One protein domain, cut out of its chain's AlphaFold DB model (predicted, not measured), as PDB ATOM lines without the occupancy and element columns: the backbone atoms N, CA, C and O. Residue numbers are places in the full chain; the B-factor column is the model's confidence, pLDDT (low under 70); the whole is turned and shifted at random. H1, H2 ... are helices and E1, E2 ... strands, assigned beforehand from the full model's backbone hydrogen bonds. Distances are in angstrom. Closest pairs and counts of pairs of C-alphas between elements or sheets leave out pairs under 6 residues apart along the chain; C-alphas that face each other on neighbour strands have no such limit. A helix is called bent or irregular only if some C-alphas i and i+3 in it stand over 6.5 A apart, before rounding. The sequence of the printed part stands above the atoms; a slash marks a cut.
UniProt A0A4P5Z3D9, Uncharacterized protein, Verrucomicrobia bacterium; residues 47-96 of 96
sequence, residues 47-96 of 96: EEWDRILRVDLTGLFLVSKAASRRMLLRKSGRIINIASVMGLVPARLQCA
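This is residues 47 to 96 of the 96 residues of an uncharacterized protein of Verrucomicrobia bacterium (UniProt A0A4P5Z3D9). One long helix, H1, makes the length of a flat, open loop: after it the chain folds back beside it through the short strand E1, and a tail without named elements, residues 82 to 96, returns toward the helix's first end. Residues 88 to 93 stick out. The printed part has 50 residues, with H1 then E1, and is mostly helix. It is only just loose, close to extended, with a radius of gyration of the C-alphas of 14.3 A and spans of 45 by 23 by 8 A.

H1, residues 47 to 73, begins at C-alpha 47 (122.813, 77.007, 84.196) and is 37.8 A long, with a kink of 32 degrees near residue 54. It is neither bent nor irregular, but only just: C-alphas 56 and 59 are 6.3 A apart. E1, residues 78 to 81, ends at C-alpha 81 (104.865, 84.172, 70.040).

The closest C-alphas of H1 and E1, those of Ser 64 and Ile 79, are 6.9 A apart. E1 pairs with no named strand. In H1, 18 of 23 O i to N i+4 pairs are within hydrogen-bond range.

The two C-alphas farthest apart, of Arg 74 and Arg 92, are 44.7 A apart. The link H1 to E1 is tight. The printed part has no cut, and no printed residue is under 70 in pLDDT.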
ATOM      1  N   GLU A  47     122.835  75.544  84.201       97.12
ATOM      2  CA  GLU A  47     122.813  77.007  84.196       97.12
ATOM      3  C   GLU A  47     122.503  77.569  82.804       97.12
ATOM      4  O   GLU A  47     121.820  78.589  82.683       97.12
ATOM      5  N   GLU A  48     122.978  76.905  81.745       97.00
ATOM      6  CA  GLU A  48     122.690  77.298  80.363       97.00
ATOM      7  C   GLU A  48     121.240  76.965  79.990       97.00
ATOM      8  O   GLU A  48     120.567  77.790  79.368       97.00
ATOM      9  N   TRP A  49     120.734  75.809  80.434       97.06
ATOM     10  CA  TRP A  49     119.322  75.429  80.306       97.06
ATOM     11  C   TRP A  49     118.409  76.469  80.958       97.06
ATOM     12  O   TRP A  49     117.518  77.023  80.309       97.06
ATOM     13  N   ASP A  50     118.686  76.803  82.219       97.62
ATOM     14  CA  ASP A  50     117.921  77.785  82.978       97.62
ATOM     15  C   ASP A  50     117.987  79.169  82.334       97.62
ATOM     16  O   ASP A  50     116.995  79.900  82.326       97.62
ATOM     17  N   ARG A  51     119.146  79.549  81.780       96.56
ATOM     18  CA  ARG A  51     119.311  80.818  81.067       96.56
ATOM     19  C   ARG A  51     118.416  80.875  79.831       96.56
ATOM     20  O   ARG A  51     117.723  81.880  79.669       96.56
ATOM     21  N   ILE A  52     118.420  79.830  78.999       96.50
ATOM     22  CA  ILE A  52     117.600  79.751  77.780       96.50
ATOM     23  C   ILE A  52     116.116  79.774  78.146       96.50
ATOM     24  O   ILE A  52     115.400  80.669  77.701       96.50
ATOM     25  N   LEU A  53     115.657  78.896  79.045       96.81
ATOM     26  CA  LEU A  53     114.246  78.860  79.446       96.81
ATOM     27  C   LEU A  53     113.764  80.163  80.088       96.81
ATOM     28  O   LEU A  53     112.615  80.568  79.886       96.81
ATOM     29  N   ARG A  54     114.624  80.844  80.852       96.88
ATOM     30  CA  ARG A  54     114.273  82.124  81.476       96.88
ATOM     31  C   ARG A  54     113.918  83.188  80.442       96.88
ATOM     32  O   ARG A  54     113.049  84.009  80.722       96.88
ATOM     33  N   VAL A  55     114.551  83.177  79.271       93.88
ATOM     34  CA  VAL A  55     114.256  84.115  78.180       93.88
ATOM     35  C   VAL A  55     113.131  83.573  77.300       93.88
ATOM     36  O   VAL A  55     112.083  84.214  77.183       93.88
ATOM     37  N   ASP A  56     113.316  82.372  76.761       95.75
ATOM     38  CA  ASP A  56     112.537  81.829  75.645       95.75
ATOM     39  C   ASP A  56     111.197  81.228  76.086       95.75
ATOM     40  O   ASP A  56     110.333  80.968  75.252       95.75
ATOM     41  N   LEU A  57     110.985  81.033  77.394       95.69
ATOM     42  CA  LEU A  57     109.738  80.483  77.925       95.69
ATOM     43  C   LEU A  57     109.178  81.306  79.092       95.69
ATOM     44  O   LEU A  57     108.095  81.889  78.989       95.69
ATOM     45  N   THR A  58     109.903  81.399  80.209       96.50
ATOM     46  CA  THR A  58     109.429  82.133  81.395       96.50
ATOM     47  C   THR A  58     109.282  83.625  81.105       96.50
ATOM     48  O   THR A  58     108.269  84.225  81.470       96.50
ATOM     49  N   GLY A  59     110.256  84.222  80.415       92.19
ATOM     50  CA  GLY A  59     110.262  85.637  80.060       92.19
ATOM     51  C   GLY A  59     109.036  86.016  79.236       92.19
ATOM     52  O   GLY A  59     108.250  86.868  79.658       92.19
ATOM     53  N   LEU A  60     108.804  85.324  78.114       93.56
ATOM     54  CA  LEU A  60     107.637  85.594  77.268       93.56
ATOM     55  C   LEU A  60     106.305  85.361  77.990       93.56
ATOM     56  O   LEU A  60     105.341  86.091  77.742       93.56
ATOM     57  N   PHE A  61     106.238  84.404  78.922       95.88
ATOM     58  CA  PHE A  61     105.032  84.158  79.712       95.88
ATOM     59  C   PHE A  61     104.723  85.353  80.620       95.88
ATOM     60  O   PHE A  61     103.588  85.838  80.645       95.88
ATOM     61  N   LEU A  62     105.731  85.863  81.332       94.62
ATOM     62  CA  LEU A  62     105.577  87.002  82.237       94.62
ATOM     63  C   LEU A  62     105.201  88.284  81.480       94.62
ATOM     64  O   LEU A  62     104.268  88.980  81.894       94.62
ATOM     65  N   VAL A  63     105.850  88.555  80.341       88.88
ATOM     66  CA  VAL A  63     105.519  89.698  79.469       88.88
ATOM     67  C   VAL A  63     104.079  89.582  78.963       88.88
ATOM     68  O   VAL A  63     103.296  90.528  79.076       88.88
ATOM     69  N   SER A  64     103.693  88.402  78.470       94.69
ATOM     70  CA  SER A  64     102.340  88.136  77.968       94.69
ATOM     71  C   SER A  64     101.282  88.317  79.050       94.69
ATOM     72  O   SER A  64     100.240  88.923  78.801       94.69
ATOM     73  N   LYS A  65     101.554  87.844  80.273       92.25
ATOM     74  CA  LYS A  65     100.668  88.009  81.433       92.25
ATOM     75  C   LYS A  65     100.489  89.480  81.810       92.25
ATOM     76  O   LYS A  65      99.387  89.882  82.176       92.25
ATOM     77  N   ALA A  66     101.546  90.286  81.733       87.88
ATOM     78  CA  ALA A  66     101.449  91.721  81.987       87.88
ATOM     79  C   ALA A  66     100.648  92.432  80.881       87.88
ATOM     80  O   ALA A  66      99.711  93.174  81.178       87.88
ATOM     81  N   ALA A  67     100.957  92.160  79.610       89.50
ATOM     82  CA  ALA A  67     100.270  92.763  78.468       89.50
ATOM     83  C   ALA A  67      98.777  92.399  78.412       89.50
ATOM     84  O   ALA A  67      97.933  93.262  78.146       89.50
ATOM     85  N   SER A  68      98.430  91.143  78.714       92.25
ATOM     86  CA  SER A  68      97.050  90.656  78.641       92.25
ATOM     87  C   SER A  68      96.115  91.397  79.595       92.25
ATOM     88  O   SER A  68      94.986  91.687  79.211       92.25
ATOM     89  N   ARG A  69      96.581  91.809  80.785       89.81
ATOM     90  CA  ARG A  69      95.788  92.618  81.732       89.81
ATOM     91  C   ARG A  69      95.241  93.889  81.079       89.81
ATOM     92  O   ARG A  69      94.058  94.186  81.215       89.81
ATOM     93  N   ARG A  70      96.069  94.610  80.314       85.44
ATOM     94  CA  ARG A  70      95.667  95.839  79.601       85.44
ATOM     95  C   ARG A  70      94.771  95.549  78.398       85.44
ATOM     96  O   ARG A  70      93.840  96.308  78.131       85.44
ATOM     97  N   MET A  71      95.038  94.460  77.676       92.06
ATOM     98  CA  MET A  71      94.229  94.049  76.522       92.06
ATOM     99  C   MET A  71      92.821  93.596  76.938       92.06
ATOM    100  O   MET A  71      91.845  93.946  76.273       92.06
ATOM    101  N   LEU A  72      92.702  92.874  78.059       93.25
ATOM    102  CA  LEU A  72      91.436  92.369  78.601       93.25
ATOM    103  C   LEU A  72      90.486  93.495  79.013       93.25
ATOM    104  O   LEU A  72      89.313  93.442  78.650       93.25
ATOM    105  N   LEU A  73      90.989  94.545  79.679       90.62
ATOM    106  CA  LEU A  73      90.185  95.717  80.070       90.62
ATOM    107  C   LEU A  73      89.442  96.350  78.886       90.62
ATOM    108  O   LEU A  73      88.355  96.897  79.045       90.62
ATOM    109  N   ARG A  74      90.020  96.256  77.687       90.50
ATOM    110  CA  ARG A  74      89.465  96.828  76.457       90.50
ATOM    111  C   ARG A  74      88.894  95.774  75.507       90.50
ATOM    112  O   ARG A  74      88.465  96.119  74.410       90.50
ATOM    113  N   LYS A  75      88.934  94.492  75.888       95.00
ATOM    114  CA  LYS A  75      88.545  93.346  75.049       95.00
ATOM    115  C   LYS A  75      89.216  93.362  73.662       95.00
ATOM    116  O   LYS A  75      88.624  92.950  72.669       95.00
ATOM    117  N   SER A  76      90.445  93.882  73.576       94.94
ATOM    118  CA  SER A  76      91.149  94.084  72.305       94.94
ATOM    119  C   SER A  76      92.667  94.069  72.477       94.94
ATOM    120  O   SER A  76      93.225  94.793  73.304       94.94
ATOM    121  N   GLY A  77      93.326  93.264  71.648       94.31
ATOM    122  CA  GLY A  77      94.776  93.125  71.565       94.31
ATOM    123  C   GLY A  77      95.177  91.803  70.910       94.31
ATOM    124  O   GLY A  77      94.324  90.941  70.671       94.31
ATOM    125  N   ARG A  78      96.460  91.653  70.579       97.19
ATOM    126  CA  ARG A  78      97.046  90.417  70.036       97.19
ATOM    127  C   ARG A  78      98.397  90.148  70.689       97.19
ATOM    128  O   ARG A  78      99.177  91.075  70.888       97.19
ATOM    129  N   ILE A  79      98.669  88.883  70.989       96.50
ATOM    130  CA  ILE A  79      99.978  88.399  71.439       96.50
ATOM    131  C   ILE A  79     100.449  87.385  70.401       96.50
ATOM    132  O   ILE A  79      99.711  86.454  70.085       96.50
ATOM    133  N   ILE A  80     101.643  87.591  69.852       97.94
ATOM    134  CA  ILE A  80     102.270  86.723  68.855       97.94
ATOM    135  C   ILE A  80     103.552  86.173  69.472       97.94
ATOM    136  O   ILE A  80     104.428  86.946  69.854       97.94
ATOM    137  N   ASN A  81     103.663  84.849  69.559       97.38
ATOM    138  CA  ASN A  81     104.865  84.172  70.040       97.38
ATOM    139  C   ASN A  81     105.634  83.614  68.848       97.38
ATOM    140  O   ASN A  81     105.044  82.942  68.001       97.38
ATOM    141  N   ILE A  82     106.938  83.874  68.799       97.25
ATOM    142  CA  ILE A  82     107.814  83.267  67.802       97.25
ATOM    143  C   ILE A  82     108.326  81.944  68.366       97.25
ATOM    144  O   ILE A  82     109.067  81.922  69.342       97.25
ATOM    145  N   ALA A  83     107.887  80.843  67.762       94.88
ATOM    146  CA  ALA A  83     108.372  79.501  68.061       94.88
ATOM    147  C   ALA A  83     109.391  79.046  67.003       94.88
ATOM    148  O   ALA A  83     109.701  79.770  66.056       94.88
ATOM    149  N   SER A  84     109.888  77.820  67.145       94.00
ATOM    150  CA  SER A  84     110.814  77.195  66.202       94.00
ATOM    151  C   SER A  84     110.270  75.857  65.716       94.00
ATOM    152  O   SER A  84     109.559  75.165  66.444       94.00
ATOM    153  N   VAL A  85     110.677  75.446  64.513       95.94
ATOM    154  CA  VAL A  85     110.476  74.074  64.013       95.94
ATOM    155  C   VAL A  85     111.067  73.048  64.990       95.94
ATOM    156  O   VAL A  85     110.516  71.964  65.144       95.94
ATOM    157  N   MET A  86     112.129  73.408  65.717       92.62
ATOM    158  CA  MET A  86     112.746  72.555  66.744       92.62
ATOM    159  C   MET A  86     111.852  72.328  67.974       92.62
ATOM    160  O   MET A  86     112.100  71.412  68.746       92.62
ATOM    161  N   GLY A  87     110.779  73.109  68.141       91.75
ATOM    162  CA  GLY A  87     109.731  72.815  69.121       91.75
ATOM    163  C   GLY A  87     108.756  71.720  68.669       91.75
ATOM    164  O   GLY A  87     107.948  71.260  69.469       91.75
ATOM    165  N   LEU A  88     108.805  71.314  67.395       96.12
ATOM    166  CA  LEU A  88     107.943  70.279  66.812       96.12
ATOM    167  C   LEU A  88     108.696  68.986  66.501       96.12
ATOM    168  O   LEU A  88     108.096  67.913  66.520       96.12
ATOM    169  N   VAL A  89     109.990  69.077  66.187       95.94
ATOM    170  CA  VAL A  89     110.824  67.924  65.826       95.94
ATOM    171  C   VAL A  89     112.159  67.964  66.569       95.94
ATOM    172  O   VAL A  89     112.715  69.048  66.753       95.94
ATOM    173  N   PRO A  90     112.705  66.804  66.978       90.19
ATOM    174  CA  PRO A  90     113.983  66.757  67.673       90.19
ATOM    175  C   PRO A  90     115.142  67.104  66.732       90.19
ATOM    176  O   PRO A  90     115.141  66.731  65.557       90.19
ATOM    177  N   ALA A  91     116.177  67.742  67.277       91.88
ATOM    178  CA  ALA A  91     117.450  67.949  66.597       91.88
ATOM    179  C   ALA A  91     118.621  67.445  67.437       91.88
ATOM    180  O   ALA A  91     118.641  67.535  68.665       91.88
ATOM    181  N   ARG A  92     119.625  66.899  66.748       93.88
ATOM    182  CA  ARG A  92     120.828  66.363  67.382       93.88
ATOM    183  C   ARG A  92     121.594  67.491  68.081       93.88
ATOM    184  O   ARG A  92     121.880  68.504  67.449       93.88
ATOM    185  N   LEU A  93     121.981  67.269  69.342       94.50
ATOM    186  CA  LEU A  93     122.732  68.228  70.173       94.50
ATOM    187  C   LEU A  93     122.013  69.578  70.367       94.50
ATOM    188  O   LEU A  93     122.669  70.596  70.589       94.50
ATOM    189  N   GLN A  94     120.681  69.591  70.256       93.31
ATOM    190  CA  GLN A  94     119.848  70.741  70.592       93.31
ATOM    191  C   GLN A  94     119.189  70.474  71.944       93.31
ATOM    192  O   GLN A  94     118.176  69.781  72.037       93.31
ATOM    193  N   CYS A  95     119.814  70.993  72.993       88.44
ATOM    194  CA  CYS A  95     119.251  71.012  74.332       88.44
ATOM    195  C   CYS A  95     118.739  72.432  74.610       88.44
ATOM    196  O   CYS A  95     119.492  73.391  74.431       88.44
ATOM    197  N   ALA A  96     117.479  72.509  75.054       83.44
ATOM    198  CA  ALA A  96     116.631  73.708  75.129       83.44
ATOM    199  C   ALA A  96     116.165  74.266  73.771       83.44
ATOM    200  O   ALA A  96     116.918  74.189  72.768       83.44
TER     201      ALA A  96